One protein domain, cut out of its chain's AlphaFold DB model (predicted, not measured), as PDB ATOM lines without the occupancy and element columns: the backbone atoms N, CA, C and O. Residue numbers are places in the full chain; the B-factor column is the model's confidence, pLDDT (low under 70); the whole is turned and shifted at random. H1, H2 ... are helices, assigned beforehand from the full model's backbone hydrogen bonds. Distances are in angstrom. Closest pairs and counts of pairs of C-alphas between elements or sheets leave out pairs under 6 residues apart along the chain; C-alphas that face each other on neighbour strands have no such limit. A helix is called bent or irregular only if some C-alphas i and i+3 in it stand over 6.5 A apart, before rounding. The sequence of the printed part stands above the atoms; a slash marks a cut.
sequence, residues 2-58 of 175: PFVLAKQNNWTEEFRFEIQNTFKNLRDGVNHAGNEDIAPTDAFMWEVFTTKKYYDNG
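What this domain is: This is residues 2 to 58 of the 175 residues of an uncharacterized protein of Sugiyamaella lignohabitans (UniProt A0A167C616). Three short helices, H1, H2 and H3, sit at the corners of a loose, open triangle, and no two of them touch. Long stretches of loop join them: residues 9 to 22 run from the H1 corner to the H2 corner, and residues 31 to 47 lead from H2 past the middle of the domain, near Phe 44, to H3. The printed part has 57 residues, with three named helices in the order H1, H2, H3 and no named strand; the class is all helix, though only 24 residues are in named elements. The whole is only just loose, close to compact, with a radius of gyration of the C-alphas of 12.7 A and spans of 32 by 28 by 17 A.

Where its parts are: The longest helix, H3, covers residues 48 to 56 and measures 11.5 A from C-alpha 48 at (-54.065, 9.805, 27.781) to C-alpha 56 at (-56.663, 1.912, 35.702). H2 covers residues 23 to 30, 11.3 A from first to last C-alpha. H1 covers residues 2 to 8, 9.9 A long, with C-alpha 2 at (-39.831, 13.545, 24.249).

How they stand to each other: H3 is apart from H2, with no C-alpha of the one within 8 A of the other. By the same test H3 is apart from H1, and H1 is apart from H2. H3 is irregular: C-alphas 50 and 53 are 7.3 A apart. Every O i to N i+4 pair is within hydrogen-bond range in H1 and H2, and 3 of 5 are in H3.

The domain as a whole: The two C-alphas farthest apart, those of Asn 10 and Asn 35, are 34.6 A apart. The printed part has no cut. The link from H1 to H2, 14 residues, is long, and so is the link from H2 to H3, 17 residues. The mean pLDDT of the printed part is 91.4, and no printed residue is under 70.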
ATOM      1  N   PRO A   2     -40.847  13.737  23.199       90.44
ATOM      2  CA  PRO A   2     -39.831  13.545  24.249       90.44
ATOM      3  C   PRO A   2     -38.762  14.651  24.263       90.44
ATOM      4  O   PRO A   2     -38.460  15.192  25.319       90.44
ATOM      5  N   PHE A   3     -38.298  15.100  23.092       90.44
ATOM      6  CA  PHE A   3     -37.387  16.250  22.968       90.44
ATOM      7  C   PHE A   3     -37.967  17.567  23.517       90.44
ATOM      8  O   PHE A   3     -37.259  18.352  24.140       90.44
ATOM      9  N   VAL A   4     -39.269  17.801  23.326       90.12
ATOM     10  CA  VAL A   4     -39.960  18.991  23.856       90.12
ATOM     11  C   VAL A   4     -40.055  18.910  25.379       90.12
ATOM     12  O   VAL A   4     -39.785  19.897  26.057       90.12
ATOM     13  N   LEU A   5     -40.381  17.732  25.919       91.50
ATOM     14  CA  LEU A   5     -40.420  17.499  27.362       91.50
ATOM     15  C   LEU A   5     -39.038  17.700  28.000       91.50
ATOM     16  O   LEU A   5     -38.934  18.406  29.003       91.50
ATOM     17  N   ALA A   6     -37.980  17.149  27.397       91.69
ATOM     18  CA  ALA A   6     -36.606  17.379  27.839       91.69
ATOM     19  C   ALA A   6     -36.254  18.865  27.834       91.69
ATOM     20  O   ALA A   6     -35.747  19.375  28.830       91.69
ATOM     21  N   LYS A   7     -36.598  19.586  26.759       88.56
ATOM     22  CA  LYS A   7     -36.367  21.031  26.671       88.56
ATOM     23  C   LYS A   7     -37.067  21.798  27.795       88.56
ATOM     24  O   LYS A   7     -36.434  22.639  28.426       88.56
ATOM     25  N   GLN A   8     -38.339  21.501  28.068       89.50
ATOM     26  CA  GLN A   8     -39.114  22.151  29.135       89.50
ATOM     27  C   GLN A   8     -38.545  21.886  30.535       89.50
ATOM     28  O   GLN A   8     -38.650  22.745  31.407       89.50
ATOM     29  N   ASN A   9     -37.920  20.724  30.742       91.19
ATOM     30  CA  ASN A   9     -37.314  20.336  32.018       91.19
ATOM     31  C   ASN A   9     -35.792  20.564  32.079       91.19
ATOM     32  O   ASN A   9     -35.164  20.199  33.069       91.19
ATOM     33  N   ASN A  10     -35.194  21.179  31.052       92.62
ATOM     34  CA  ASN A  10     -33.744  21.371  30.914       92.62
ATOM     35  C   ASN A  10     -32.926  20.069  31.021       92.62
ATOM     36  O   ASN A  10     -31.819  20.068  31.557       92.62
ATOM     37  N   TRP A  11     -33.460  18.953  30.525       92.62
ATOM     38  CA  TRP A  11     -32.725  17.692  30.465       92.62
ATOM     39  C   TRP A  11     -31.706  17.728  29.327       92.62
ATOM     40  O   TRP A  11     -32.040  18.072  28.193       92.62
ATOM     41  N   THR A  12     -30.462  17.381  29.645       88.06
ATOM     42  CA  THR A  12     -29.328  17.424  28.709       88.06
ATOM     43  C   THR A  12     -28.855  16.045  28.268       88.06
ATOM     44  O   THR A  12     -28.016  15.954  27.377       88.06
ATOM     45  N   GLU A  13     -29.339  14.980  28.907       88.44
ATOM     46  CA  GLU A  13     -29.013  13.609  28.522       88.44
ATOM     47  C   GLU A  13     -29.754  13.218  27.238       88.44
ATOM     48  O   GLU A  13     -30.920  13.567  27.043       88.44
ATOM     49  N   GLU A  14     -29.069  12.491  26.355       85.81
ATOM     50  CA  GLU A  14     -29.671  12.000  25.119       85.81
ATOM     51  C   GLU A  14     -30.575  10.796  25.386       85.81
ATOM     52  O   GLU A  14     -30.172   9.809  26.004       85.81
ATOM     53  N   PHE A  15     -31.794  10.848  24.848       89.19
ATOM     54  CA  PHE A  15     -32.694   9.704  24.858       89.19
ATOM     55  C   PHE A  15     -32.304   8.678  23.801       89.19
ATOM     56  O   PHE A  15     -32.035   9.018  22.646       89.19
ATOM     57  N   ARG A  16     -32.380   7.402  24.179       91.25
ATOM     58  CA  ARG A  16     -32.355   6.274  23.246       91.25
ATOM     59  C   ARG A  16     -33.784   5.825  22.981       91.25
ATOM     60  O   ARG A  16     -34.597   5.780  23.901       91.25
ATOM     61  N   PHE A  17     -34.089   5.523  21.725       92.81
ATOM     62  CA  PHE A  17     -35.429   5.139  21.296       92.81
ATOM     63  C   PHE A  17     -35.407   3.744  20.692       92.81
ATOM     64  O   PHE A  17     -34.578   3.461  19.833       92.81
ATOM     65  N   GLU A  18     -36.375   2.929  21.099       93.69
ATOM     66  CA  GLU A  18     -36.616   1.602  20.542       93.69
ATOM     67  C   GLU A  18     -37.902   1.603  19.713       93.69
ATOM     68  O   GLU A  18     -38.914   2.207  20.091       93.69
ATOM     69  N   ILE A  19     -37.875   0.920  18.568       93.12
ATOM     70  CA  ILE A  19     -39.038   0.817  17.682       93.12
ATOM     71  C   ILE A  19     -39.934  -0.315  18.174       93.12
ATOM     72  O   ILE A  19     -39.645  -1.487  17.963       93.12
ATOM     73  N   GLN A  20     -41.065   0.043  18.783       92.94
ATOM     74  CA  GLN A  20     -42.013  -0.936  19.325       92.94
ATOM     75  C   GLN A  20     -43.114  -1.352  18.335       92.94
ATOM     76  O   GLN A  20     -43.734  -2.392  18.512       92.94
ATOM     77  N   ASN A  21     -43.352  -0.600  17.256       91.81
ATOM     78  CA  ASN A  21     -44.369  -0.840  16.209       91.81
ATOM     79  C   ASN A  21     -45.843  -0.730  16.635       91.81
ATOM     80  O   ASN A  21     -46.629  -0.111  15.922       91.81
ATOM     81  N   THR A  22     -46.250  -1.323  17.760       93.62
ATOM     82  CA  THR A  22     -47.657  -1.349  18.193       93.62
ATOM     83  C   THR A  22     -47.834  -0.770  19.587       93.62
ATOM     84  O   THR A  22     -46.919  -0.789  20.409       93.62
ATOM     85  N   PHE A  23     -49.047  -0.299  19.891       93.69
ATOM     86  CA  PHE A  23     -49.360   0.165  21.241       93.69
ATOM     87  C   PHE A  23     -49.248  -0.957  22.283       93.69
ATOM     88  O   PHE A  23     -48.836  -0.702  23.409       93.69
ATOM     89  N   LYS A  24     -49.543  -2.210  21.906       93.69
ATOM     90  CA  LYS A  24     -49.307  -3.360  22.784       93.69
ATOM     91  C   LYS A  24     -47.821  -3.492  23.122       93.69
ATOM     92  O   LYS A  24     -47.480  -3.579  24.293       93.69
ATOM     93  N   ASN A  25     -46.953  -3.418  22.120       95.50
ATOM     94  CA  ASN A  25     -45.513  -3.549  22.317       95.50
ATOM     95  C   ASN A  25     -44.925  -2.381  23.120       95.50
ATOM     96  O   ASN A  25     -43.998  -2.592  23.889       95.50
ATOM     97  N   LEU A  26     -45.485  -1.165  23.020       95.81
ATOM     98  CA  LEU A  26     -45.107  -0.060  23.914       95.81
ATOM     99  C   LEU A  26     -45.327  -0.431  25.390       95.81
ATOM    100  O   LEU A  26     -44.475  -0.139  26.227       95.81
ATOM    101  N   ARG A  27     -46.447  -1.098  25.705       95.69
ATOM    102  CA  ARG A  27     -46.763  -1.562  27.065       95.69
ATOM    103  C   ARG A  27     -45.929  -2.777  27.470       95.69
ATOM    104  O   ARG A  27     -45.416  -2.811  28.583       95.69
ATOM    105  N   ASP A  28     -45.744  -3.745  26.575       96.00
ATOM    106  CA  ASP A  28     -44.884  -4.907  26.837       96.00
ATOM    107  C   ASP A  28     -43.423  -4.484  27.077       96.00
ATOM    108  O   ASP A  28     -42.764  -5.044  27.954       96.00
ATOM    109  N   GLY A  29     -42.941  -3.473  26.343       96.31
ATOM    110  CA  GLY A  29     -41.588  -2.927  26.438       96.31
ATOM    111  C   GLY A  29     -41.270  -2.358  27.819       96.31
ATOM    112  O   GLY A  29     -40.224  -2.689  28.364       96.31
ATOM    113  N   VAL A  30     -42.197  -1.606  28.431       96.50
ATOM    114  CA  VAL A  30     -42.025  -1.071  29.804       96.50
ATOM    115  C   VAL A  30     -42.260  -2.101  30.901       96.50
ATOM    116  O   VAL A  30     -41.773  -1.947  32.017       96.50
ATOM    117  N   ASN A  31     -42.981  -3.174  30.584       95.81
ATOM    118  CA  ASN A  31     -43.181  -4.303  31.488       95.81
ATOM    119  C   ASN A  31     -42.090  -5.371  31.357       95.81
ATOM    120  O   ASN A  31     -42.121  -6.363  32.083       95.81
ATOM    121  N   HIS A  32     -41.148  -5.192  30.424       93.25
ATOM    122  CA  HIS A  32     -40.117  -6.172  30.078       93.25
ATOM    123  C   HIS A  32     -40.723  -7.563  29.783       93.25
ATOM    124  O   HIS A  32     -40.119  -8.596  30.067       93.25
ATOM    125  N   ALA A  33     -41.941  -7.589  29.233       87.56
ATOM    126  CA  ALA A  33     -42.738  -8.796  28.994       87.56
ATOM    127  C   ALA A  33     -42.559  -9.364  27.570       87.56
ATOM    128  O   ALA A  33     -43.305 -10.245  27.143       87.56
ATOM    129  N   GLY A  34     -41.598  -8.815  26.826       74.75
ATOM    130  CA  GLY A  34     -41.332  -9.103  25.424       74.75
ATOM    131  C   GLY A  34     -40.603 -10.419  25.149       74.75
ATOM    132  O   GLY A  34     -39.966 -11.000  26.026       74.75
ATOM    133  N   ASN A  35     -40.681 -10.874  23.898       78.25
ATOM    134  CA  ASN A  35     -39.762 -11.859  23.329       78.25
ATOM    135  C   ASN A  35     -38.575 -11.131  22.658       78.25
ATOM    136  O   ASN A  35     -38.416  -9.921  22.810       78.25
ATOM    137  N   GLU A  36     -37.761 -11.852  21.887       80.12
ATOM    138  CA  GLU A  36     -36.604 -11.290  21.164       80.12
ATOM    139  C   GLU A  36     -36.960 -10.118  20.219       80.12
ATOM    140  O   GLU A  36     -36.074  -9.343  19.863       80.12
ATOM    141  N   ASP A  37     -38.240  -9.941  19.864       83.62
ATOM    142  CA  ASP A  37     -38.723  -8.894  18.955       83.62
ATOM    143  C   ASP A  37     -39.159  -7.596  19.667       83.62
ATOM    144  O   ASP A  37     -39.532  -6.624  19.005       83.62
ATOM    145  N   ILE A  38     -39.158  -7.564  21.007       91.62
ATOM    146  CA  ILE A  38     -39.609  -6.420  21.815       91.62
ATOM    147  C   ILE A  38     -38.466  -6.000  22.742       91.62
ATOM    148  O   ILE A  38     -38.220  -6.617  23.780       91.62
ATOM    149  N   ALA A  39     -37.770  -4.925  22.374       92.38
ATOM    150  CA  ALA A  39     -36.716  -4.364  23.208       92.38
ATOM    151  C   ALA A  39     -37.304  -3.777  24.511       92.38
ATOM    152  O   ALA A  39     -38.366  -3.149  24.468       92.38
ATOM    153  N   PRO A  40     -36.645  -3.947  25.670       94.44
ATOM    154  CA  PRO A  40     -37.078  -3.311  26.910       94.44
ATOM    155  C   PRO A  40     -36.934  -1.785  26.824       94.44
ATOM    156  O   PRO A  40     -35.983  -1.275  26.229       94.44
ATOM    157  N   THR A  41     -37.865  -1.052  27.433       95.88
ATOM    158  CA  THR A  41     -37.858   0.417  27.482       95.88
ATOM    159  C   THR A  41     -38.198   0.925  28.876       95.88
ATOM    160  O   THR A  41     -39.001   0.330  29.580       95.88
ATOM    161  N   ASP A  42     -37.638   2.070  29.271       95.19
ATOM    162  CA  ASP A  42     -37.910   2.643  30.599       95.19
ATOM    163  C   ASP A  42     -39.277   3.343  30.676       95.19
ATOM    164  O   ASP A  42     -39.933   3.370  31.717       95.19
ATOM    165  N   ALA A  43     -39.707   3.955  29.570       95.38
ATOM    166  CA  ALA A  43     -40.971   4.673  29.461       95.38
ATOM    167  C   ALA A  43     -41.407   4.809  27.995       95.38
ATOM    168  O   ALA A  43     -40.604   4.700  27.068       95.38
ATOM    169  N   PHE A  44     -42.681   5.138  27.789       95.94
ATOM    170  CA  PHE A  44     -43.196   5.641  26.517       95.94
ATOM    171  C   PHE A  44     -44.147   6.820  26.757       95.94
ATOM    172  O   PHE A  44     -44.632   7.035  27.867       95.94
ATOM    173  N   MET A  45     -44.421   7.595  25.707       95.31
ATOM    174  CA  MET A  45     -45.411   8.676  25.726       95.31
ATOM    175  C   MET A  45     -46.539   8.326  24.763       95.31
ATOM    176  O   MET A  45     -46.266   7.977  23.615       95.31
ATOM    177  N   TRP A  46     -47.788   8.432  25.214       95.06
ATOM    178  CA  TRP A  46     -48.967   8.148  24.397       95.06
ATOM    179  C   TRP A  46     -50.159   9.006  24.821       95.06
ATOM    180  O   TRP A  46     -50.108   9.693  25.843       95.06
ATOM    181  N   GLU A  47     -51.218   8.983  24.016       92.19
ATOM    182  CA  GLU A  47     -52.451   9.722  24.284       92.19
ATOM    183  C   GLU A  47     -53.135   9.179  25.559       92.19
ATOM    184  O   GLU A  47     -53.167   7.967  25.806       92.19
ATOM    185  N   VAL A  48     -53.616  10.091  26.410       89.12
ATOM    186  CA  VAL A  48     -54.065   9.805  27.781       89.12
ATOM    187  C   VAL A  48     -55.315   8.934  27.793       89.12
ATOM    188  O   VAL A  48     -55.337   7.935  28.514       89.12
ATOM    189  N   PHE A  49     -56.334   9.273  27.003       85.56
ATOM    190  CA  PHE A  49     -57.601   8.539  26.992       85.56
ATOM    191  C   PHE A  49     -57.434   7.131  26.409       85.56
ATOM    192  O   PHE A  49     -57.974   6.170  26.950       85.56
ATOM    193  N   THR A  50     -56.581   6.970  25.400       86.12
ATOM    194  CA  THR A  50     -56.220   5.675  24.800       86.12
ATOM    195  C   THR A  50     -55.441   4.784  25.777       86.12
ATOM    196  O   THR A  50     -55.511   3.557  25.719       86.12
ATOM    197  N   THR A  51     -54.686   5.390  26.696       91.69
ATOM    198  CA  THR A  51     -53.886   4.664  27.696       91.69
ATOM    199  C   THR A  51     -54.665   4.407  28.986       91.69
ATOM    200  O   THR A  51     -54.230   3.609  29.818       91.69
ATOM    201  N   LYS A  52     -55.837   5.034  29.155       89.12
ATOM    202  CA  LYS A  52     -56.527   5.122  30.442       89.12
ATOM    203  C   LYS A  52     -56.862   3.790  31.086       89.12
ATOM    204  O   LYS A  52     -56.422   3.499  32.199       89.12
ATOM    205  N   LYS A  53     -57.518   2.943  30.309       90.50
ATOM    206  CA  LYS A  53     -57.850   1.560  30.658       90.50
ATOM    207  C   LYS A  53     -56.662   0.767  31.222       90.50
ATOM    208  O   LYS A  53     -56.850  -0.059  32.110       90.50
ATOM    209  N   TYR A  54     -55.454   1.025  30.717       93.06
ATOM    210  CA  TYR A  54     -54.237   0.292  31.064       93.06
ATOM    211  C   TYR A  54     -53.519   0.838  32.299       93.06
ATOM    212  O   TYR A  54     -52.761   0.109  32.933       93.06
ATOM    213  N   TYR A  55     -53.729   2.105  32.666       91.56
ATOM    214  CA  TYR A  55     -53.281   2.567  33.980       91.56
ATOM    215  C   TYR A  55     -54.296   2.215  35.068       91.56
ATOM    216  O   TYR A  55     -53.897   1.862  36.176       91.56
ATOM    217  N   ASP A  56     -55.597   2.252  34.754       92.25
ATOM    218  CA  ASP A  56     -56.663   1.912  35.702       92.25
ATOM    219  C   ASP A  56     -56.587   0.443  36.142       92.25
ATOM    220  O   ASP A  56     -56.844   0.125  37.303       92.25
ATOM    221  N   ASN A  57     -56.215  -0.461  35.229       94.44
ATOM    222  CA  ASN A  57     -56.078  -1.891  35.521       94.44
ATOM    223  C   ASN A  57     -54.692  -2.285  36.079       94.44
ATOM    224  O   ASN A  57     -54.477  -3.457  36.388       94.44
ATOM    225  N   GLY A  58     -53.766  -1.328  36.210       95.12
ATOM    226  CA  GLY A  58     -52.409  -1.545  36.714       95.12
ATOM    227  C   GLY A  58     -51.417  -2.165  35.722       95.12
ATOM    228  O   GLY A  58     -50.308  -2.493  36.139       95.12
TER     229      GLY A  58